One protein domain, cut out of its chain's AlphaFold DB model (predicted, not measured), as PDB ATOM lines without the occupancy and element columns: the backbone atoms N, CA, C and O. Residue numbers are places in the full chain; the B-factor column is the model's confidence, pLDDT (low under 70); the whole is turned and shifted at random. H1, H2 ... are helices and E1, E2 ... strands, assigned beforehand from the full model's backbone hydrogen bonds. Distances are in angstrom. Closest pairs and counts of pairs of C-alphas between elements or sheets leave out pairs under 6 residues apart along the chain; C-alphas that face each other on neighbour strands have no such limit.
ATOM      1  N   ILE A  62     166.281 164.799 149.923       89.00
ATOM      2  CA  ILE A  62     166.549 163.395 150.236       89.00
ATOM      3  C   ILE A  62     165.917 162.568 149.125       89.00
ATOM      4  O   ILE A  62     164.699 162.569 148.944       89.00
ATOM      5  N   ARG A  63     166.745 161.866 148.354       91.38
ATOM      6  CA  ARG A  63     166.306 160.999 147.262       91.38
ATOM      7  C   ARG A  63     166.604 159.550 147.607       91.38
ATOM      8  O   ARG A  63     167.755 159.124 147.570       91.38
ATOM      9  N   VAL A  64     165.558 158.775 147.863       90.12
ATOM     10  CA  VAL A  64     165.667 157.323 148.046       90.12
ATOM     11  C   VAL A  64     165.986 156.667 146.698       90.12
ATOM     12  O   VAL A  64     165.310 156.922 145.697       90.12
ATOM     13  N   MET A  65     167.048 155.863 146.657       84.94
ATOM     14  CA  MET A  65     167.592 155.275 145.428       84.94
ATOM     15  C   MET A  65     167.311 153.781 145.296       84.94
ATOM     16  O   MET A  65     167.095 153.322 144.173       84.94
ATOM     17  N   SER A  66     167.288 153.033 146.398       85.00
ATOM     18  CA  SER A  66     166.847 151.637 146.403       85.00
ATOM     19  C   SER A  66     165.477 151.510 147.047       85.00
ATOM     20  O   SER A  66     165.164 152.141 148.054       85.00
ATOM     21  N   LYS A  67     164.639 150.686 146.421       86.44
ATOM     22  CA  LYS A  67     163.352 150.256 146.966       86.44
ATOM     23  C   LYS A  67     163.440 148.756 147.251       86.44
ATOM     24  O   LYS A  67     164.245 148.088 146.602       86.44
ATOM     25  N   PRO A  68     162.595 148.198 148.135       80.12
ATOM     26  CA  PRO A  68     162.568 146.754 148.381       80.12
ATOM     27  C   PRO A  68     162.408 145.931 147.095       80.12
ATOM     28  O   PRO A  68     163.011 144.876 146.958       80.12
ATOM     29  N   SER A  69     161.655 146.456 146.123       83.56
ATOM     30  CA  SER A  69     161.425 145.835 144.815       83.56
ATOM     31  C   SER A  69     162.578 145.981 143.820       83.56
ATOM     32  O   SER A  69     162.623 145.251 142.836       83.56
ATOM     33  N   HIS A  70     163.495 146.930 144.030       86.00
ATOM     34  CA  HIS A  70     164.625 147.160 143.135       86.00
ATOM     35  C   HIS A  70     165.807 147.741 143.915       86.00
ATOM     36  O   HIS A  70     165.936 148.960 144.102       86.00
ATOM     37  N   GLN A  71     166.703 146.857 144.345       89.12
ATOM     38  CA  GLN A  71     167.943 147.252 144.999       89.12
ATOM     39  C   GLN A  71     168.968 147.705 143.958       89.12
ATOM     40  O   GLN A  71     169.147 147.082 142.915       89.12
ATOM     41  N   ARG A  72     169.628 148.835 144.224       89.56
ATOM     42  CA  ARG A  72     170.674 149.376 143.354       89.56
ATOM     43  C   ARG A  72     172.019 149.158 144.009       89.56
ATOM     44  O   ARG A  72     172.338 149.828 144.985       89.56
ATOM     45  N   TRP A  73     172.789 148.228 143.469       92.88
ATOM     46  CA  TRP A  73     174.160 148.011 143.896       92.88
ATOM     47  C   TRP A  73     175.110 148.931 143.129       92.88
ATOM     48  O   TRP A  73     174.892 149.195 141.944       92.88
ATOM     49  N   ALA A  74     176.135 149.439 143.809       91.19
ATOM     50  CA  ALA A  74     177.173 150.255 143.200       91.19
ATOM     51  C   ALA A  74     178.555 149.807 143.674       91.19
ATOM     52  O   ALA A  74     178.834 149.750 144.876       91.19
ATOM     53  N   SER A  75     179.437 149.538 142.710       92.62
ATOM     54  CA  SER A  75     180.866 149.388 142.986       92.62
ATOM     55  C   SER A  75     181.488 150.735 143.365       92.62
ATOM     56  O   SER A  75     180.935 151.795 143.064       92.62
ATOM     57  N   LEU A  76     182.675 150.715 143.975       91.81
ATOM     58  CA  LEU A  76     183.399 151.937 144.337       91.81
ATOM     59  C   LEU A  76     183.605 152.873 143.130       91.81
ATOM     60  O   LEU A  76     183.371 154.078 143.215       91.81
ATOM     61  N   GLN A  77     183.976 152.319 141.973       92.88
ATOM     62  CA  GLN A  77     184.151 153.094 140.739       92.88
ATOM     63  C   GLN A  77     182.836 153.733 140.271       92.88
ATOM     64  O   GLN A  77     182.814 154.899 139.869       92.88
ATOM     65  N   GLN A  78     181.724 152.997 140.363       93.50
ATOM     66  CA  GLN A  78     180.397 153.510 140.018       93.50
ATOM     67  C   GLN A  78     179.939 154.599 140.993       93.50
ATOM     68  O   GLN A  78     179.370 155.598 140.557       93.50
ATOM     69  N   LEU A  79     180.235 154.455 142.287       92.19
ATOM     70  CA  LEU A  79     179.958 155.465 143.309       92.19
ATOM     71  C   LEU A  79     180.701 156.778 143.016       92.19
ATOM     72  O   LEU A  79     180.098 157.852 143.037       92.19
ATOM     73  N   MET A  80     181.984 156.696 142.649       90.75
ATOM     74  CA  MET A  80     182.772 157.867 142.244       90.75
ATOM     75  C   MET A  80     182.237 158.516 140.963       90.75
ATOM     76  O   MET A  80     182.163 159.745 140.870       90.75
ATOM     77  N   ALA A  81     181.823 157.711 139.982       91.88
ATOM     78  CA  ALA A  81     181.214 158.215 138.754       91.88
ATOM     79  C   ALA A  81     179.863 158.903 139.019       91.88
ATOM     80  O   ALA A  81     179.592 159.962 138.449       91.88
ATOM     81  N   LEU A  82     179.036 158.341 139.907       90.19
ATOM     82  CA  LEU A  82     177.761 158.925 140.324       90.19
ATOM     83  C   LEU A  82     177.969 160.265 141.023       90.19
ATOM     84  O   LEU A  82     177.314 161.237 140.657       90.19
ATOM     85  N   ARG A  83     178.938 160.344 141.938       89.38
ATOM     86  CA  ARG A  83     179.276 161.567 142.674       89.38
ATOM     87  C   ARG A  83     179.652 162.732 141.757       89.38
ATOM     88  O   ARG A  83     179.261 163.862 142.025       89.38
ATOM     89  N   ARG A  84     180.386 162.467 140.672       89.00
ATOM     90  CA  ARG A  84     180.765 163.496 139.680       89.00
ATOM     91  C   ARG A  84     179.570 164.029 138.882       89.00
ATOM     92  O   ARG A  84     179.650 165.121 138.338       89.00
ATOM     93  N   ARG A  85     178.495 163.243 138.773       90.69
ATOM     94  CA  ARG A  85     177.304 163.558 137.964       90.69
ATOM     95  C   ARG A  85     176.121 164.041 138.808       90.69
ATOM     96  O   ARG A  85     175.168 164.586 138.259       90.69
ATOM     97  N   SER A  86     176.145 163.812 140.118       88.88
ATOM     98  CA  SER A  86     175.084 164.191 141.050       88.88
ATOM     99  C   SER A  86     175.297 165.579 141.647       88.88
ATOM    100  O   SER A  86     176.413 166.090 141.700       88.88
ATOM    101  N   ARG A  87     174.217 166.160 142.181       87.81
ATOM    102  CA  ARG A  87     174.294 167.373 143.004       87.81
ATOM    103  C   ARG A  87     175.158 167.139 144.258       87.81
ATOM    104  O   ARG A  87     175.224 165.994 144.724       87.81
ATOM    105  N   PRO A  88     175.783 168.196 144.815       89.00
ATOM    106  CA  PRO A  88     176.527 168.110 146.068       89.00
ATOM    107  C   PRO A  88     175.688 167.454 147.166       89.00
ATOM    108  O   PRO A  88     174.511 167.765 147.346       89.00
ATOM    109  N   GLY A  89     176.282 166.488 147.856       90.00
ATOM    110  CA  GLY A  89     175.594 165.704 148.867       90.00
ATOM    111  C   GLY A  89     176.379 164.466 149.264       90.00
ATOM    112  O   GLY A  89     177.526 164.279 148.848       90.00
ATOM    113  N   LEU A  90     175.724 163.626 150.055       91.94
ATOM    114  CA  LEU A  90     176.239 162.346 150.524       91.94
ATOM    115  C   LEU A  90     175.367 161.215 150.006       91.94
ATOM    116  O   LEU A  90     174.146 161.360 149.908       91.94
ATOM    117  N   PHE A  91     175.984 160.077 149.705       93.56
ATOM    118  CA  PHE A  91     175.226 158.847 149.496       93.56
ATOM    119  C   PHE A  91     175.317 157.980 150.741       93.56
ATOM    120  O   PHE A  91     176.379 157.841 151.340       93.56
ATOM    121  N   LEU A  92     174.189 157.386 151.109       94.56
ATOM    122  CA  LEU A  92     174.114 156.361 152.136       94.56
ATOM    123  C   LEU A  92     174.124 154.993 151.470       94.56
ATOM    124  O   LEU A  92     173.335 154.738 150.552       94.56
ATOM    125  N   LEU A  93     175.000 154.120 151.949       94.62
ATOM    126  CA  LEU A  93     175.163 152.764 151.459       94.62
ATOM    127  C   LEU A  93     174.930 151.757 152.580       94.62
ATOM    128  O   LEU A  93     175.353 151.961 153.715       94.62
ATOM    129  N   SER A  94     174.305 150.636 152.237       93.62
ATOM    130  CA  SER A  94     174.337 149.431 153.061       93.62
ATOM    131  C   SER A  94     175.473 148.539 152.584       93.62
ATOM    132  O   SER A  94     175.518 148.155 151.410       93.62
ATOM    133  N   THR A  95     176.372 148.189 153.495       92.75
ATOM    134  CA  THR A  95     177.484 147.257 153.264       92.75
ATOM    135  C   THR A  95     177.421 146.100 154.260       92.75
ATOM    136  O   THR A  95     176.580 146.089 155.157       92.75
ATOM    137  N   HIS A  96     178.324 145.128 154.126       86.81
ATOM    138  CA  HIS A  96     178.469 144.037 155.096       86.81
ATOM    139  C   HIS A  96     178.932 144.523 156.483       86.81
ATOM    140  O   HIS A  96     178.748 143.812 157.463       86.81
ATOM    141  N   GLN A  97     179.495 145.734 156.578       85.19
ATOM    142  CA  GLN A  97     179.919 146.362 157.836       85.19
ATOM    143  C   GLN A  97     178.827 147.257 158.445       85.19
ATOM    144  O   GLN A  97     179.036 147.874 159.485       85.19
ATOM    145  N   GLY A  98     177.657 147.329 157.803       90.81
ATOM    146  CA  GLY A  98     176.540 148.170 158.218       90.81
ATOM    147  C   GLY A  98     176.315 149.367 157.296       90.81
ATOM    148  O   GLY A  98     176.674 149.357 156.112       90.81
ATOM    149  N   LEU A  99     175.648 150.383 157.844       92.50
ATOM    150  CA  LEU A  99     175.285 151.601 157.131       92.50
ATOM    151  C   LEU A  99     176.462 152.575 157.127       92.50
ATOM    152  O   LEU A  99     176.928 152.992 158.184       92.50
ATOM    153  N   VAL A 100     176.921 152.943 155.937       92.50
ATOM    154  CA  VAL A 100     178.113 153.773 155.744       92.50
ATOM    155  C   VAL A 100     177.834 154.892 154.749       92.50
ATOM    156  O   VAL A 100     176.949 154.780 153.893       92.50
ATOM    157  N   THR A 101     178.583 155.986 154.854       93.12
ATOM    158  CA  THR A 101     178.522 157.059 153.856       93.12
ATOM    159  C   THR A 101     179.383 156.726 152.639       93.12
ATOM    160  O   THR A 101     180.235 155.838 152.676       93.12
ATOM    161  N   ASP A 102     179.212 157.464 151.545       91.62
ATOM    162  CA  ASP A 102     180.068 157.335 150.366       91.62
ATOM    163  C   ASP A 102     181.531 157.695 150.624       91.62
ATOM    164  O   ASP A 102     182.402 157.313 149.844       91.62
ATOM    165  N   ILE A 103     181.799 158.445 151.690       89.75
ATOM    166  CA  ILE A 103     183.144 158.823 152.123       89.75
ATOM    167  C   ILE A 103     183.776 157.660 152.885       89.75
ATOM    168  O   ILE A 103     184.897 157.273 152.575       89.75
ATOM    169  N   ASP A 104     183.039 157.054 153.814       90.19
ATOM    170  CA  ASP A 104     183.512 155.876 154.550       90.19
ATOM    171  C   ASP A 104     183.732 154.693 153.598       90.19
ATOM    172  O   ASP A 104     184.752 154.012 153.660       90.19
ATOM    173  N   ALA A 105     182.819 154.497 152.642       89.69
ATOM    174  CA  ALA A 105     182.949 153.484 151.599       89.69
ATOM    175  C   ALA A 105     184.194 153.700 150.714       89.69
ATOM    176  O   ALA A 105     184.827 152.731 150.296       89.69
ATOM    177  N   GLU A 106     184.577 154.955 150.452       91.69
ATOM    178  CA  GLU A 106     185.814 155.301 149.738       91.69
ATOM    179  C   GLU A 106     187.059 154.984 150.566       91.69
ATOM    180  O   GLU A 106     187.991 154.378 150.042       91.69
ATOM    181  N   LEU A 107     187.058 155.348 151.851       88.50
ATOM    182  CA  LEU A 107     188.185 155.115 152.759       88.50
ATOM    183  C   LEU A 107     188.435 153.626 153.007       88.50
ATOM    184  O   LEU A 107     189.585 153.199 153.096       88.50
ATOM    185  N   LEU A 108     187.363 152.837 153.070       86.62
ATOM    186  CA  LEU A 108     187.424 151.389 153.258       86.62
ATOM    187  C   LEU A 108     187.613 150.623 151.938       86.62
ATOM    188  O   LEU A 108     187.938 149.439 151.959       86.62
ATOM    189  N   GLY A 109     187.413 151.275 150.788       88.88
ATOM    190  CA  GLY A 109     187.527 150.653 149.467       88.88
ATOM    191  C   GLY A 109     186.388 149.682 149.129       88.88
ATOM    192  O   GLY A 109     186.592 148.736 148.368       88.88
ATOM    193  N   ILE A 110     185.191 149.886 149.686       90.25
ATOM    194  CA  ILE A 110     184.079 148.924 149.638       90.25
ATOM    195  C   ILE A 110     182.900 149.491 148.831       90.25
ATOM    196  O   ILE A 110     182.565 150.669 148.916       90.25
ATOM    197  N   GLY A 111     182.253 148.638 148.030       91.88
ATOM    198  CA  GLY A 111     180.983 148.935 147.357       91.88
ATOM    199  C   GLY A 111     179.769 148.459 148.160       91.88
ATOM    200  O   GLY A 111     179.886 147.639 149.069       91.88
ATOM    201  N   GLY A 112     178.574 148.929 147.811       93.19
ATOM    202  CA  GLY A 112     177.377 148.620 148.593       93.19
ATOM    203  C   GLY A 112     176.067 148.907 147.878       93.19
ATOM    204  O   GLY A 112     176.031 149.370 146.736       93.19
ATOM    205  N   VAL A 113     174.966 148.603 148.562       93.25
ATOM    206  CA  VAL A 113     173.619 148.931 148.084       93.25
ATOM    207  C   VAL A 113     173.345 150.402 148.380       93.25
ATOM    208  O   VAL A 113     173.393 150.818 149.533       93.25
ATOM    209  N   LEU A 114     173.042 151.189 147.349       92.81
ATOM    210  CA  LEU A 114     172.718 152.611 147.463       92.81
ATOM    211  C   LEU A 114     171.326 152.796 148.060       92.81
ATOM    212  O   LEU A 114     170.325 152.512 147.402       92.81
ATOM    213  N   LEU A 115     171.244 153.317 149.279       92.38
ATOM    214  CA  LEU A 115     169.982 153.558 149.974       92.38
ATOM    215  C   LEU A 115     169.377 154.897 149.569       92.38
ATOM    216  O   LEU A 115     168.266 154.951 149.037       92.38
ATOM    217  N   ALA A 116     170.129 155.977 149.764       93.19
ATOM    218  CA  ALA A 116     169.653 157.327 149.512       93.19
ATOM    219  C   ALA A 116     170.792 158.273 149.129       93.19
ATOM    220  O   ALA A 116     171.952 158.049 149.468       93.19
ATOM    221  N   HIS A 117     170.428 159.352 148.446       94.38
ATOM    222  CA  HIS A 117     171.254 160.536 148.253       94.38
ATOM    223  C   HIS A 117     170.667 161.675 149.083       94.38
ATOM    224  O   HIS A 117     169.477 161.971 148.970       94.38
ATOM    225  N   ILE A 118     171.489 162.286 149.927       91.69
ATOM    226  CA  ILE A 118     171.132 163.433 150.760       91.69
ATOM    227  C   ILE A 118     171.853 164.646 150.180       91.69
ATOM    228  O   ILE A 118     173.075 164.755 150.278       91.69
ATOM    229  N   GLY A 119     171.098 165.541 149.548       89.75
ATOM    230  CA  GLY A 119     171.596 166.807 149.028       89.75
ATOM    231  C   GLY A 119     171.939 167.756 150.170       89.75
ATOM    232  O   GLY A 119     171.095 168.041 151.021       89.75
ATOM    233  N   LEU A 120     173.181 168.231 150.181       88.62
ATOM    234  CA  LEU A 120     173.719 169.124 151.203       88.62
ATOM    235  C   LEU A 120     174.488 170.260 150.521       88.62
ATOM    236  O   LEU A 120     175.112 170.021 149.480       88.62
ATOM    237  N   PRO A 121     174.530 171.463 151.121       87.31
ATOM    238  CA  PRO A 121     175.350 172.554 150.612       87.31
ATOM    239  C   PRO A 121     176.813 172.121 150.469       87.31
ATOM    240  O   PRO A 121     177.363 171.450 151.348       87.31
ATOM    241  N   LEU A 122     177.473 172.542 149.385       86.06
ATOM    242  CA  LEU A 122     178.838 172.112 149.056       86.06
ATOM    243  C   LEU A 122     179.825 172.330 150.215       86.06
ATOM    244  O   LEU A 122     180.624 171.443 150.506       86.06
ATOM    245  N   GLY A 123     179.735 173.470 150.908       85.94
ATOM    246  CA  GLY A 123     180.590 173.769 152.062       85.94
ATOM    247  C   GLY A 123     180.478 172.723 153.175       85.94
ATOM    248  O   GLY A 123     181.489 172.314 153.737       85.94
ATOM    249  N   HIS A 124     179.273 172.209 153.428       84.88
ATOM    250  CA  HIS A 124     179.045 171.188 154.449       84.88
ATOM    251  C   HIS A 124     179.560 169.811 154.015       84.88
ATOM    252  O   HIS A 124     180.130 169.077 154.816       84.88
ATOM    253  N   VAL A 125     179.430 169.472 152.729       85.75
ATOM    254  CA  VAL A 125     179.997 168.228 152.177       85.75
ATOM    255  C   VAL A 125     181.519 168.217 152.321       85.75
ATOM    256  O   VAL A 125     182.096 167.197 152.696       85.75
ATOM    257  N   VAL A 126     182.178 169.348 152.048       87.81
ATOM    258  CA  VAL A 126     183.633 169.488 152.217       87.81
ATOM    259  C   VAL A 126     184.027 169.360 153.691       87.81
ATOM    260  O   VAL A 126     184.962 168.622 153.998       87.81
ATOM    261  N   GLN A 127     183.285 169.999 154.602       88.25
ATOM    262  CA  GLN A 127     183.511 169.883 156.047       88.25
ATOM    263  C   GLN A 127     183.377 168.437 156.539       88.25
ATOM    264  O   GLN A 127     184.300 167.920 157.162       88.25
ATOM    265  N   LEU A 128     182.273 167.755 156.214       85.06
ATOM    266  CA  LEU A 128     182.052 166.363 156.620       85.06
ATOM    267  C   LEU A 128     183.129 165.424 156.066       85.06
ATOM    268  O   LEU A 128     183.591 164.538 156.779       85.06
ATOM    269  N   ARG A 129     183.588 165.647 154.830       87.00
ATOM    270  CA  ARG A 129     184.717 164.895 154.258       87.00
ATOM    271  C   ARG A 129     186.008 165.101 155.026       87.00
ATOM    272  O   ARG A 129     186.696 164.121 155.291       87.00
ATOM    273  N   GLY A 130     186.331 166.346 155.367       88.19
ATOM    274  CA  GLY A 130     187.509 166.653 156.177       88.19
ATOM    275  C   GLY A 130     187.447 165.957 157.534       88.19
ATOM    276  O   GLY A 130     188.383 165.259 157.912       88.19
ATOM    277  N   LEU A 131     186.307 166.059 158.223       87.94
ATOM    278  CA  LEU A 131     186.111 165.452 159.541       87.94
ATOM    279  C   LEU A 131     186.204 163.922 159.512       87.94
ATOM    280  O   LEU A 131     186.868 163.342 160.366       87.94
ATOM    281  N   LEU A 132     185.573 163.263 158.536       85.75
ATOM    282  CA  LEU A 132     185.618 161.801 158.424       85.75
ATOM    283  C   LEU A 132     187.017 161.292 158.065       85.75
ATOM    284  O   LEU A 132     187.447 160.279 158.607       85.75
ATOM    285  N   ARG A 133     187.758 162.016 157.217       88.56
ATOM    286  CA  ARG A 133     189.156 161.684 156.905       88.56
ATOM    287  C   ARG A 133     190.053 161.812 158.129       88.56
ATOM    288  O   ARG A 133     190.751 160.859 158.442       88.56
ATOM    289  N   HIS A 134     189.957 162.914 158.871       87.75
ATOM    290  CA  HIS A 134     190.721 163.084 160.108       87.75
ATOM    291  C   HIS A 134     190.356 162.052 161.174       87.75
ATOM    292  O   HIS A 134     191.239 161.529 161.850       87.75
ATOM    293  N   LYS A 135     189.068 161.714 161.308       88.75
ATOM    294  CA  LYS A 135     188.632 160.635 162.200       88.75
ATOM    295  C   LYS A 135     189.272 159.303 161.796       88.75
ATOM    296  O   LYS A 135     189.783 158.596 162.656       88.75
ATOM    297  N   TYR A 136     189.268 158.980 160.505       86.69
ATOM    298  CA  TYR A 136     189.846 157.738 159.998       86.69
ATOM    299  C   TYR A 136     191.371 157.688 160.151       86.69
ATOM    300  O   TYR A 136     191.914 156.664 160.552       86.69
ATOM    301  N   GLU A 137     192.066 158.791 159.877       87.56
ATOM    302  CA  GLU A 137     193.509 158.928 160.113       87.56
ATOM    303  C   GLU A 137     193.841 158.700 161.592       87.56
ATOM    304  O   GLU A 137     194.686 157.863 161.899       87.56
ATOM    305  N   ALA A 138     193.100 159.334 162.505       85.75
ATOM    306  CA  ALA A 138     193.274 159.148 163.943       85.75
ATOM    307  C   ALA A 138     192.983 157.704 164.399       85.75
ATOM    308  O   ALA A 138     193.706 157.155 165.230       85.75
ATOM    309  N   GLU A 139     191.947 157.055 163.853       84.81
ATOM    310  CA  GLU A 139     191.651 155.644 164.138       84.81
ATOM    311  C   GLU A 139     192.747 154.712 163.603       84.81
ATOM    312  O   GLU A 139     193.129 153.757 164.283       84.81
ATOM    313  N   ARG A 140     193.305 155.012 162.426       83.69
ATOM    314  CA  ARG A 140     194.401 154.247 161.825       83.69
ATOM    315  C   ARG A 140     195.707 154.420 162.595       83.69
ATOM    316  O   ARG A 140     196.402 153.434 162.823       83.69
ATOM    317  N   GLU A 141     196.028 155.634 163.029       83.88
ATOM    318  CA  GLU A 141     197.178 155.907 163.899       83.88
ATOM    319  C   GLU A 141     197.021 155.218 165.257       83.88
ATOM    320  O   GLU A 141     197.964 154.597 165.745       83.88
ATOM    321  N   ALA A 142     195.819 155.237 165.841       80.44
ATOM    322  CA  ALA A 142     195.535 154.522 167.080       80.44
ATOM    323  C   ALA A 142     195.647 152.996 166.912       80.44
ATOM    324  O   ALA A 142     196.148 152.317 167.811       80.44
ATOM    325  N   ALA A 143     195.210 152.443 165.775       78.50
ATOM    326  CA  ALA A 143     195.377 151.026 165.457       78.50
ATOM    327  C   ALA A 143     196.857 150.659 165.265       78.50
ATOM    328  O   ALA A 143     197.330 149.716 165.895       78.50
ATOM    329  N   ALA A 144     197.614 151.458 164.508       79.62
ATOM    330  CA  ALA A 144     199.052 151.265 164.323       79.62
ATOM    331  C   ALA A 144     199.828 151.395 165.644       79.62
ATOM    332  O   ALA A 144     200.740 150.615 165.908       79.62
ATOM    333  N   ALA A 145     199.440 152.322 166.524       78.75
ATOM    334  CA  ALA A 145     200.016 152.445 167.861       78.75
ATOM    335  C   ALA A 145     199.696 151.227 168.745       78.75
ATOM    336  O   ALA A 145     200.553 150.790 169.513       78.75
ATOM    337  N   ARG A 146     198.494 150.641 168.628       78.56
ATOM    338  CA  ARG A 146     198.130 149.392 169.323       78.56
ATOM    339  C   ARG A 146     198.901 148.194 168.786       78.56
ATOM    340  O   ARG A 146     199.344 147.377 169.583       78.56
TER     341      ARG A 146
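Overview. This is residues 62 to 146 of the 273 residues of an uncharacterized protein of Scenedesmus sp. NREL 46B-D3 (UniProt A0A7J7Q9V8). A small, strongly twisted sheet of four strands has H1 and H2 over one face, and the long helix H3 runs from one end of the sheet past H2 until its residues 138 to 146 stick out. The 85 printed residues hold E1, H1, E2, E3, H2, E4 and H3, a mixed class. The sheet's order is E1, E4, E2, E3, antiparallel throughout. The whole is compact, with a radius of gyration of the C-alphas of 13.6 A, and spans 45 by 30 by 19 A.

Along the chain. E4 is residues 112 to 119, 19.1 A long, and bends by 60 degrees at residue 115. E2 is residues 89 to 95, also 19.1 A. E3 is residues 98 to 101, and E1 residues 62 to 64, from C-alpha 62 at (166.549, 163.395, 150.236). H1 is residues 76 to 85, 14.6 A, and H2 residues 102 to 108. H3, residues 122 to 146, measures 36.0 A and ends at C-alpha 146 (198.130, 149.392, 169.323).

Arrangement. Within hydrogen-bond range are N 115 and O 92 of E4 and E2, 2.8 A, N 93 and O 100 of the hairpin E2 and E3, 2.8 A, and N 63 and O 117 of E1 and E4, 2.8 A. H1 and H2 are on the same face, two layers with the sheet: H1 over E2 at a height of 9.9 A, H2 over E3 at 7.7 A. E1, H1, E2 and E3, H2, E4 are split strand-helix-strand units, same-way strands with another between them, with right-handed crossovers. H1 and H2 only just touch, with 3 pairs of C-alphas within 8 A, closest Leu 76 and Glu 106, 6.8 A. H3 only grazes the sheet with residues 122 to 132. It touches H2 with residues 129 to 136 alone, the closest C-alphas being Ile 103 and Arg 129, 6.6 A, at a shallow tilt of 20 degrees, the same way. In H1, H2 and H3 every O i to N i+4 pair is within hydrogen-bond range.

Size, cuts and confidence. The C-alphas farthest apart, of Ser 69 and Ala 145, are 45.4 A apart. The printed part has no cut; the link E1 to H1, 11 residues, is long. No printed residue is under 70 in pLDDT.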